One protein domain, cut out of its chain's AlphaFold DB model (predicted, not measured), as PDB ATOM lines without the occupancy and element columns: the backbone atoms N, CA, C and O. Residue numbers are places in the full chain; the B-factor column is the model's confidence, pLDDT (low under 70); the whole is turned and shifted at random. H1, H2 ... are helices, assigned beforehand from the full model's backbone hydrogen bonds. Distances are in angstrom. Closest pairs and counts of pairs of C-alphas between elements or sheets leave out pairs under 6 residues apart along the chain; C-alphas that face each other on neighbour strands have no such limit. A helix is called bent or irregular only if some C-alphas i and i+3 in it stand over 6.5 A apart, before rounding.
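Overview. This is residues 291 to 361 of the 366 residues of a protein of Schistocephalus solidus (UniProt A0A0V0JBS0). One long helix, H5, crosses two shorter helices, H1 and H3, which pack on its first part and its middle, while its last turn and the final residues, 356 to 361, stick out as an arm. H2 runs beside H3 in the opposite direction with a loose contact, and the short, irregular H4 sits at the far end from the arm, next to H1 and the end of H3. The printed part has 71 residues with five named helices, in the order H1, H2, H3, H4, H5, and no named strand; the class is all helix. It is compact, with a radius of gyration of the C-alphas of 11.5 A and spans of 35 by 24 by 18 A.

Arrangement. H1, residues 291 to 303, touches H5, residues 340 to 359, the same way at a steep tilt of 55 degrees; of H5, residues 342 to 351 alone take part, and the closest C-alphas, of Asp 298 and Ser 350, are 5.2 A apart. H2, residues 305 to 313, and H3, residues 317 to 329, form a helical hairpin at a shallow tilt of 15 degrees, opposite ways. They only just touch, with 3 pairs of C-alphas within 8 A; the closest are those of Tyr 311 and Thr 319, 6.4 A apart. H3 is the hub, touching three helices. It touches residues 340 to 348 of H5, with C-alphas 324 and 344 closest at 5.6 A, about perpendicular at 71 degrees, only just past steep. H3 and H4, residues 332 to 337, touch only at the corner by their link, where the closest C-alphas, of Leu 328 and Ser 336, are 4.4 A apart. H1 and H4 only just touch, with 3 pairs of C-alphas within 8 A, Val 296 and Asn 333 closest at 7.3 A. H2 and H4 are apart. The helix packing is mostly crossed. In H2, H3 and H5 every O i to N i+4 pair is within hydrogen-bond range; in H1 7 of 9 are, and in H4 0 of 2, beside 2 of 3 O i to N i+3 pairs.

Along the chain. H1 begins at C-alpha 291, (-57.659, -24.652, -11.849), and is 19.5 A long. H2 measures 12.3 A and H3 18.4 A. H4, 10.4 A long, is irregular: C-alphas 333 and 336 are 8.4 A apart. H5 is the longest at 28.9 A, from C-alpha 340 at (-45.463, -32.324, -8.809) to C-alpha 359 at (-42.658, -8.271, -24.613).

Size, cuts and confidence. The two C-alphas farthest apart, of Lys 337 and Leu 361, are 36.1 A apart. The printed part has no cut, and its four links between helices are tight. Residues 356 to 361, of which 356 to 359 belong to H5, stand free. The mean pLDDT of the printed part is 81.5, with residue 331 and residues 357 to 361 under 70.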
ATOM      1  N   ALA A 291     -56.937 -25.876 -12.197       85.19
ATOM      2  CA  ALA A 291     -57.659 -24.652 -11.849       85.19
ATOM      3  C   ALA A 291     -57.318 -24.156 -10.432       85.19
ATOM      4  O   ALA A 291     -57.320 -22.953 -10.186       85.19
ATOM      5  N   VAL A 292     -56.979 -25.075  -9.524       86.88
ATOM      6  CA  VAL A 292     -56.556 -24.765  -8.151       86.88
ATOM      7  C   VAL A 292     -55.055 -24.470  -8.094       86.88
ATOM      8  O   VAL A 292     -54.628 -23.548  -7.402       86.88
ATOM      9  N   ILE A 293     -54.247 -25.228  -8.842       88.06
ATOM     10  CA  ILE A 293     -52.781 -25.109  -8.832       88.06
ATOM     11  C   ILE A 293     -52.315 -23.809  -9.510       88.06
ATOM     12  O   ILE A 293     -51.454 -23.109  -8.974       88.06
ATOM     13  N   ALA A 294     -52.872 -23.464 -10.678       88.00
ATOM     14  CA  ALA A 294     -52.358 -22.377 -11.516       88.00
ATOM     15  C   ALA A 294     -52.351 -20.992 -10.833       88.00
ATOM     16  O   ALA A 294     -51.304 -20.346 -10.875       88.00
ATOM     17  N   PRO A 295     -53.415 -20.545 -10.130       89.62
ATOM     18  CA  PRO A 295     -53.403 -19.247  -9.447       89.62
ATOM     19  C   PRO A 295     -52.326 -19.142  -8.357       89.62
ATOM     20  O   PRO A 295     -51.716 -18.088  -8.168       89.62
ATOM     21  N   VAL A 296     -52.065 -20.243  -7.643       89.06
ATOM     22  CA  VAL A 296     -51.031 -20.296  -6.598       89.06
ATOM     23  C   VAL A 296     -49.636 -20.268  -7.224       89.06
ATOM     24  O   VAL A 296     -48.765 -19.543  -6.741       89.06
ATOM     25  N   CYS A 297     -49.432 -20.990  -8.329       86.81
ATOM     26  CA  CYS A 297     -48.195 -20.925  -9.105       86.81
ATOM     27  C   CYS A 297     -47.944 -19.520  -9.668       86.81
ATOM     28  O   CYS A 297     -46.834 -19.014  -9.523       86.81
ATOM     29  N   ASP A 298     -48.956 -18.853 -10.229       87.38
ATOM     30  CA  ASP A 298     -48.853 -17.474 -10.728       87.38
ATOM     31  C   ASP A 298     -48.385 -16.507  -9.635       87.38
ATOM     32  O   ASP A 298     -47.476 -15.697  -9.846       87.38
ATOM     33  N   LEU A 299     -48.986 -16.604  -8.447       87.19
ATOM     34  CA  LEU A 299     -48.635 -15.771  -7.301       87.19
ATOM     35  C   LEU A 299     -47.207 -16.054  -6.820       87.19
ATOM     36  O   LEU A 299     -46.428 -15.118  -6.630       87.19
ATOM     37  N   PHE A 300     -46.827 -17.328  -6.703       88.06
ATOM     38  CA  PHE A 300     -45.473 -17.726  -6.316       88.06
ATOM     39  C   PHE A 300     -44.422 -17.212  -7.303       88.06
ATOM     40  O   PHE A 300     -43.368 -16.710  -6.896       88.06
ATOM     41  N   VAL A 301     -44.719 -17.309  -8.601       85.88
ATOM     42  CA  VAL A 301     -43.836 -16.864  -9.677       85.88
ATOM     43  C   VAL A 301     -43.648 -15.344  -9.619       85.88
ATOM     44  O   VAL A 301     -42.520 -14.859  -9.690       85.88
ATOM     45  N   ARG A 302     -44.715 -14.572  -9.386       84.50
ATOM     46  CA  ARG A 302     -44.616 -13.109  -9.219       84.50
ATOM     47  C   ARG A 302     -43.829 -12.694  -7.974       84.50
ATOM     48  O   ARG A 302     -43.148 -11.676  -8.007       84.50
ATOM     49  N   GLN A 303     -43.895 -13.472  -6.895       85.62
ATOM     50  CA  GLN A 303     -43.186 -13.180  -5.642       85.62
ATOM     51  C   GLN A 303     -41.697 -13.569  -5.666       85.62
ATOM     52  O   GLN A 303     -40.911 -13.022  -4.897       85.62
ATOM     53  N   ASN A 304     -41.283 -14.495  -6.537       84.56
ATOM     54  CA  ASN A 304     -39.920 -15.048  -6.575       84.56
ATOM     55  C   ASN A 304     -39.173 -14.697  -7.880       84.56
ATOM     56  O   ASN A 304     -38.554 -15.564  -8.508       84.56
ATOM     57  N   THR A 305     -39.189 -13.424  -8.280       78.38
ATOM     58  CA  THR A 305     -38.615 -12.936  -9.554       78.38
ATOM     59  C   THR A 305     -37.150 -13.326  -9.763       78.38
ATOM     60  O   THR A 305     -36.789 -13.793 -10.840       78.38
ATOM     61  N   THR A 306     -36.311 -13.261  -8.728       79.62
ATOM     62  CA  THR A 306     -34.871 -13.579  -8.819       79.62
ATOM     63  C   THR A 306     -34.578 -15.038  -9.189       79.62
ATOM     64  O   THR A 306     -33.603 -15.333  -9.887       79.62
ATOM     65  N   LEU A 307     -35.412 -15.984  -8.739       78.12
ATOM     66  CA  LEU A 307     -35.279 -17.401  -9.094       78.12
ATOM     67  C   LEU A 307     -35.702 -17.654 -10.539       78.12
ATOM     68  O   LEU A 307     -35.100 -18.477 -11.231       78.12
ATOM     69  N   ILE A 308     -36.699 -16.910 -11.005       77.38
ATOM     70  CA  ILE A 308     -37.205 -17.006 -12.370       77.38
ATOM     71  C   ILE A 308     -36.254 -16.338 -13.351       77.38
ATOM     72  O   ILE A 308     -35.983 -16.915 -14.395       77.38
ATOM     73  N   GLU A 309     -35.637 -15.212 -13.001       74.06
ATOM     74  CA  GLU A 309     -34.574 -14.594 -13.804       74.06
ATOM     75  C   GLU A 309     -33.394 -15.549 -14.032       74.06
ATOM     76  O   GLU A 309     -32.849 -15.629 -15.136       74.06
ATOM     77  N   LYS A 310     -33.015 -16.339 -13.015       78.06
ATOM     78  CA  LYS A 310     -31.997 -17.393 -13.170       78.06
ATOM     79  C   LYS A 310     -32.434 -18.467 -14.167       78.06
ATOM     80  O   LYS A 310     -31.599 -18.953 -14.932       78.06
ATOM     81  N   TYR A 311     -33.716 -18.826 -14.177       79.81
ATOM     82  CA  TYR A 311     -34.278 -19.754 -15.155       79.81
ATOM     83  C   TYR A 311     -34.336 -19.147 -16.567       79.81
ATOM     84  O   TYR A 311     -33.927 -19.813 -17.515       79.81
ATOM     85  N   VAL A 312     -34.731 -17.873 -16.702       74.38
ATOM     86  CA  VAL A 312     -34.763 -17.111 -17.968       74.38
ATOM     87  C   VAL A 312     -33.396 -17.112 -18.640       74.38
ATOM     88  O   VAL A 312     -33.287 -17.399 -19.829       74.38
ATOM     89  N   ARG A 313     -32.336 -16.820 -17.876       76.12
ATOM     90  CA  ARG A 313     -30.965 -16.767 -18.406       76.12
ATOM     91  C   ARG A 313     -30.485 -18.120 -18.929       76.12
ATOM     92  O   ARG A 313     -29.654 -18.160 -19.833       76.12
ATOM     93  N   LYS A 314     -30.955 -19.230 -18.344       79.81
ATOM     94  CA  LYS A 314     -30.552 -20.582 -18.749       79.81
ATOM     95  C   LYS A 314     -31.659 -21.608 -18.465       79.81
ATOM     96  O   LYS A 314     -31.641 -22.240 -17.401       79.81
ATOM     97  N   PRO A 315     -32.580 -21.841 -19.418       79.88
ATOM     98  CA  PRO A 315     -33.694 -22.758 -19.218       79.88
ATOM     99  C   PRO A 315     -33.174 -24.196 -19.135       79.88
ATOM    100  O   PRO A 315     -32.729 -24.792 -20.115       79.88
ATOM    101  N   ARG A 316     -33.187 -24.761 -17.926       85.00
ATOM    102  CA  ARG A 316     -32.786 -26.147 -17.649       85.00
ATOM    103  C   ARG A 316     -33.879 -26.843 -16.856       85.00
ATOM    104  O   ARG A 316     -34.333 -26.309 -15.848       85.00
ATOM    105  N   LYS A 317     -34.217 -28.080 -17.238       84.44
ATOM    106  CA  LYS A 317     -35.221 -28.906 -16.539       84.44
ATOM    107  C   LYS A 317     -34.960 -29.010 -15.030       84.44
ATOM    108  O   LYS A 317     -35.865 -28.814 -14.235       84.44
ATOM    109  N   ARG A 318     -33.700 -29.212 -14.626       85.62
ATOM    110  CA  ARG A 318     -33.311 -29.273 -13.202       85.62
ATOM    111  C   ARG A 318     -33.625 -27.988 -12.429       85.62
ATOM    112  O   ARG A 318     -33.982 -28.059 -11.261       85.62
ATOM    113  N   THR A 319     -33.489 -26.827 -13.067       85.19
ATOM    114  CA  THR A 319     -33.789 -25.535 -12.436       85.19
ATOM    115  C   THR A 319     -35.293 -25.373 -12.236       85.19
ATOM    116  O   THR A 319     -35.708 -24.963 -11.160       85.19
ATOM    117  N   LEU A 320     -36.105 -25.763 -13.226       84.94
ATOM    118  CA  LEU A 320     -37.565 -25.762 -13.101       84.94
ATOM    119  C   LEU A 320     -38.017 -26.694 -11.967       84.94
ATOM    120  O   LEU A 320     -38.751 -26.268 -11.088       84.94
ATOM    121  N   GLN A 321     -37.475 -27.912 -11.906       86.94
ATOM    122  CA  GLN A 321     -37.744 -28.859 -10.819       86.94
ATOM    123  C   GLN A 321     -37.357 -28.320  -9.435       86.94
ATOM    124  O   GLN A 321     -38.052 -28.590  -8.459       86.94
ATOM    125  N   ALA A 322     -36.264 -27.559  -9.332       86.81
ATOM    126  CA  ALA A 322     -35.866 -26.918  -8.080       86.81
ATOM    127  C   ALA A 322     -36.838 -25.799  -7.666       86.81
ATOM    128  O   ALA A 322     -37.164 -25.684  -6.487       86.81
ATOM    129  N   ILE A 323     -37.331 -25.007  -8.625       86.62
ATOM    130  CA  ILE A 323     -38.355 -23.977  -8.385       86.62
ATOM    131  C   ILE A 323     -39.659 -24.634  -7.927       86.62
ATOM    132  O   ILE A 323     -40.211 -24.235  -6.904       86.62
ATOM    133  N   THR A 324     -40.111 -25.675  -8.632       87.06
ATOM    134  CA  THR A 324     -41.304 -26.440  -8.258       87.06
ATOM    135  C   THR A 324     -41.156 -27.033  -6.864       87.06
ATOM    136  O   THR A 324     -42.059 -26.896  -6.053       87.06
ATOM    137  N   ARG A 325     -40.002 -27.626  -6.532       88.38
ATOM    138  CA  ARG A 325     -39.752 -28.159  -5.186       88.38
ATOM    139  C   ARG A 325     -39.893 -27.085  -4.112       88.38
ATOM    140  O   ARG A 325     -40.576 -27.319  -3.127       88.38
ATOM    141  N   LYS A 326     -39.322 -25.899  -4.336       88.12
ATOM    142  CA  LYS A 326     -39.439 -24.775  -3.400       88.12
ATOM    143  C   LYS A 326     -40.897 -24.330  -3.202       88.12
ATOM    144  O   LYS A 326     -41.262 -23.940  -2.102       88.12
ATOM    145  N   LEU A 327     -41.723 -24.403  -4.248       86.75
ATOM    146  CA  LEU A 327     -43.167 -24.158  -4.158       86.75
ATOM    147  C   LEU A 327     -43.889 -25.255  -3.361       86.75
ATOM    148  O   LEU A 327     -44.767 -24.957  -2.559       86.75
ATOM    149  N   LEU A 328     -43.522 -26.522  -3.551       86.75
ATOM    150  CA  LEU A 328     -44.123 -27.634  -2.806       86.75
ATOM    151  C   LEU A 328     -43.706 -27.633  -1.323       86.75
ATOM    152  O   LEU A 328     -44.445 -28.107  -0.470       86.75
ATOM    153  N   GLU A 329     -42.540 -27.075  -0.995       86.69
ATOM    154  CA  GLU A 329     -42.077 -26.905   0.390       86.69
ATOM    155  C   GLU A 329     -42.814 -25.773   1.130       86.69
ATOM    156  O   GLU A 329     -42.820 -25.743   2.362       86.69
ATOM    157  N   THR A 330     -43.463 -24.845   0.417       80.94
ATOM    158  CA  THR A 330     -44.294 -23.818   1.056       80.94
ATOM    159  C   THR A 330     -45.627 -24.390   1.545       80.94
ATOM    160  O   THR A 330     -46.364 -25.026   0.800       80.94
ATOM    161  N   SER A 331     -45.990 -24.094   2.795       68.06
ATOM    162  CA  SER A 331     -47.278 -24.484   3.395       68.06
ATOM    163  C   SER A 331     -48.465 -23.616   2.947       68.06
ATOM    164  O   SER A 331     -49.605 -23.860   3.339       68.06
ATOM    165  N   VAL A 332     -48.220 -22.593   2.127       71.62
ATOM    166  CA  VAL A 332     -49.241 -21.638   1.682       71.62
ATOM    167  C   VAL A 332     -50.216 -22.320   0.716       71.62
ATOM    168  O   VAL A 332     -49.796 -22.958  -0.247       71.62
ATOM    169  N   ASN A 333     -51.522 -22.161   0.959       74.56
ATOM    170  CA  ASN A 333     -52.610 -22.655   0.101       74.56
ATOM    171  C   ASN A 333     -52.535 -24.159  -0.243       74.56
ATOM    172  O   ASN A 333     -52.914 -24.556  -1.342       74.56
ATOM    173  N   ASN A 334     -52.060 -24.998   0.688       79.75
ATOM    174  CA  ASN A 334     -51.904 -26.449   0.502       79.75
ATOM    175  C   ASN A 334     -50.963 -26.847  -0.652       79.75
ATOM    176  O   ASN A 334     -51.100 -27.940  -1.206       79.75
ATOM    177  N   ALA A 335     -49.992 -25.996  -1.005       77.62
ATOM    178  CA  ALA A 335     -49.060 -26.267  -2.101       77.62
ATOM    179  C   ALA A 335     -48.243 -27.559  -1.905       77.62
ATOM    180  O   ALA A 335     -47.901 -28.216  -2.886       77.62
ATOM    181  N   SER A 336     -48.020 -27.991  -0.660       84.12
ATOM    182  CA  SER A 336     -47.398 -29.283  -0.338       84.12
ATOM    183  C   SER A 336     -48.168 -30.503  -0.848       84.12
ATOM    184  O   SER A 336     -47.563 -31.553  -1.058       84.12
ATOM    185  N   LYS A 337     -49.476 -30.371  -1.099       87.94
ATOM    186  CA  LYS A 337     -50.320 -31.430  -1.670       87.94
ATOM    187  C   LYS A 337     -50.478 -31.320  -3.185       87.94
ATOM    188  O   LYS A 337     -51.249 -32.079  -3.761       87.94
ATOM    189  N   PHE A 338     -49.808 -30.395  -3.870       90.38
ATOM    190  CA  PHE A 338     -49.942 -30.292  -5.325       90.38
ATOM    191  C   PHE A 338     -49.225 -31.433  -6.041       90.38
ATOM    192  O   PHE A 338     -48.107 -31.812  -5.691       90.38
ATOM    193  N   HIS A 339     -49.840 -31.942  -7.109       89.75
ATOM    194  CA  HIS A 339     -49.195 -32.948  -7.941       89.75
ATOM    195  C   HIS A 339     -47.929 -32.375  -8.617       89.75
ATOM    196  O   HIS A 339     -48.045 -31.431  -9.409       89.75
ATOM    197  N   PRO A 340     -46.725 -32.952  -8.405       88.19
ATOM    198  CA  PRO A 340     -45.463 -32.324  -8.809       88.19
ATOM    199  C   PRO A 340     -45.358 -31.993 -10.301       88.19
ATOM    200  O   PRO A 340     -44.899 -30.916 -10.667       88.19
ATOM    201  N   VAL A 341     -45.826 -32.891 -11.175       88.44
ATOM    202  CA  VAL A 341     -45.770 -32.689 -12.637       88.44
ATOM    203  C   VAL A 341     -46.740 -31.594 -13.091       88.44
ATOM    204  O   VAL A 341     -46.444 -30.847 -14.021       88.44
ATOM    205  N   LEU A 342     -47.895 -31.479 -12.429       88.62
ATOM    206  CA  LEU A 342     -48.892 -30.465 -12.770       88.62
ATOM    207  C   LEU A 342     -48.475 -29.097 -12.235       88.62
ATOM    208  O   LEU A 342     -48.612 -28.112 -12.951       88.62
ATOM    209  N   ALA A 343     -47.882 -29.049 -11.039       88.88
ATOM    210  CA  ALA A 343     -47.246 -27.850 -10.505       88.88
ATOM    211  C   ALA A 343     -46.085 -27.383 -11.397       88.88
ATOM    212  O   ALA A 343     -46.007 -26.204 -11.726       88.88
ATOM    213  N   GLU A 344     -45.221 -28.294 -11.863       88.62
ATOM    214  CA  GLU A 344     -44.133 -27.967 -12.798       88.62
ATOM    215  C   GLU A 344     -44.670 -27.360 -14.103       88.62
ATOM    216  O   GLU A 344     -44.161 -26.338 -14.572       88.62
ATOM    217  N   ARG A 345     -45.732 -27.953 -14.665       88.12
ATOM    218  CA  ARG A 345     -46.410 -27.439 -15.859       88.12
ATOM    219  C   ARG A 345     -47.036 -26.065 -15.617       88.12
ATOM    220  O   ARG A 345     -46.829 -25.170 -16.430       88.12
ATOM    221  N   ALA A 346     -47.754 -25.890 -14.509       88.06
ATOM    222  CA  ALA A 346     -48.391 -24.627 -14.156       88.06
ATOM    223  C   ALA A 346     -47.353 -23.511 -13.976       88.06
ATOM    224  O   ALA A 346     -47.487 -22.462 -14.589       88.06
ATOM    225  N   VAL A 347     -46.256 -23.763 -13.250       87.25
ATOM    226  CA  VAL A 347     -45.143 -22.805 -13.097       87.25
ATOM    227  C   VAL A 347     -44.562 -22.395 -14.456       87.25
ATOM    228  O   VAL A 347     -44.264 -21.217 -14.672       87.25
ATOM    229  N   LEU A 348     -44.411 -23.341 -15.387       86.94
ATOM    230  CA  LEU A 348     -43.921 -23.055 -16.737       86.94
ATOM    231  C   LEU A 348     -44.918 -22.221 -17.563       86.94
ATOM    232  O   LEU A 348     -44.506 -21.315 -18.289       86.94
ATOM    233  N   GLU A 349     -46.217 -22.506 -17.465       86.94
ATOM    234  CA  GLU A 349     -47.279 -21.746 -18.138       86.94
ATOM    235  C   GLU A 349     -47.380 -20.313 -17.584       86.94
ATOM    236  O   GLU A 349     -47.339 -19.356 -18.364       86.94
ATOM    237  N   SER A 350     -47.384 -20.157 -16.255       85.50
ATOM    238  CA  SER A 350     -47.308 -18.874 -15.540       85.50
ATOM    239  C   SER A 350     -46.121 -18.028 -15.999       85.50
ATOM    240  O   SER A 350     -46.241 -16.836 -16.296       85.50
ATOM    241  N   TYR A 351     -44.955 -18.664 -16.116       81.56
ATOM    242  CA  TYR A 351     -43.743 -18.038 -16.629       81.56
ATOM    243  C   TYR A 351     -43.903 -17.554 -18.079       81.56
ATOM    244  O   TYR A 351     -43.603 -16.397 -18.386       81.56
ATOM    245  N   ASN A 352     -44.390 -18.417 -18.975       82.19
ATOM    246  CA  ASN A 352     -44.574 -18.068 -20.383       82.19
ATOM    247  C   ASN A 352     -45.550 -16.896 -20.554       82.19
ATOM    248  O   ASN A 352     -45.341 -16.050 -21.427       82.19
ATOM    249  N   HIS A 353     -46.577 -16.810 -19.705       82.19
ATOM    250  CA  HIS A 353     -47.475 -15.659 -19.655       82.19
ATOM    251  C   HIS A 353     -46.745 -14.369 -19.267       82.19
ATOM    252  O   HIS A 353     -46.883 -13.375 -19.976       82.19
ATOM    253  N   LEU A 354     -45.916 -14.376 -18.218       76.88
ATOM    254  CA  LEU A 354     -45.147 -13.191 -17.810       76.88
ATOM    255  C   LEU A 354     -44.185 -12.696 -18.898       76.88
ATOM    256  O   LEU A 354     -44.090 -11.491 -19.122       76.88
ATOM    257  N   VAL A 355     -43.506 -13.604 -19.604       74.25
ATOM    258  CA  VAL A 355     -42.585 -13.243 -20.701       74.25
ATOM    259  C   VAL A 355     -43.325 -12.682 -21.915       74.25
ATOM    260  O   VAL A 355     -42.827 -11.774 -22.581       74.25
ATOM    261  N   ARG A 356     -44.515 -13.208 -22.229       73.19
ATOM    262  CA  ARG A 356     -45.359 -12.657 -23.301       73.19
ATOM    263  C   ARG A 356     -45.874 -11.266 -22.935       73.19
ATOM    264  O   ARG A 356     -45.814 -10.376 -23.775       73.19
ATOM    265  N   SER A 357     -46.296 -11.063 -21.688       67.19
ATOM    266  CA  SER A 357     -46.769  -9.762 -21.201       67.19
ATOM    267  C   SER A 357     -45.662  -8.704 -21.140       67.19
ATOM    268  O   SER A 357     -45.927  -7.545 -21.433       67.19
ATOM    269  N   SER A 358     -44.414  -9.074 -20.820       60.41
ATOM    270  CA  SER A 358     -43.290  -8.123 -20.795       60.41
ATOM    271  C   SER A 358     -42.786  -7.726 -22.188       60.41
ATOM    272  O   SER A 358     -42.312  -6.608 -22.361       60.41
ATOM    273  N   LYS A 359     -42.933  -8.596 -23.198       58.12
ATOM    274  CA  LYS A 359     -42.658  -8.271 -24.613       58.12
ATOM    275  C   LYS A 359     -43.777  -7.476 -25.301       58.12
ATOM    276  O   LYS A 359     -43.543  -6.950 -26.382       58.12
ATOM    277  N   ALA A 360     -44.971  -7.412 -24.708       43.34
ATOM    278  CA  ALA A 360     -46.140  -6.724 -25.261       43.34
ATOM    279  C   ALA A 360     -46.295  -5.264 -24.786       43.34
ATOM    280  O   ALA A 360     -47.255  -4.603 -25.178       43.34
ATOM    281  N   LEU A 361     -45.373  -4.740 -23.968       36.94
ATOM    282  CA  LEU A 361     -45.301  -3.304 -23.689       36.94
ATOM    283  C   LEU A 361     -44.735  -2.592 -24.931       36.94
ATOM    284  O   LEU A 361     -43.603  -2.887 -25.323       36.94
TER     285      LEU A 361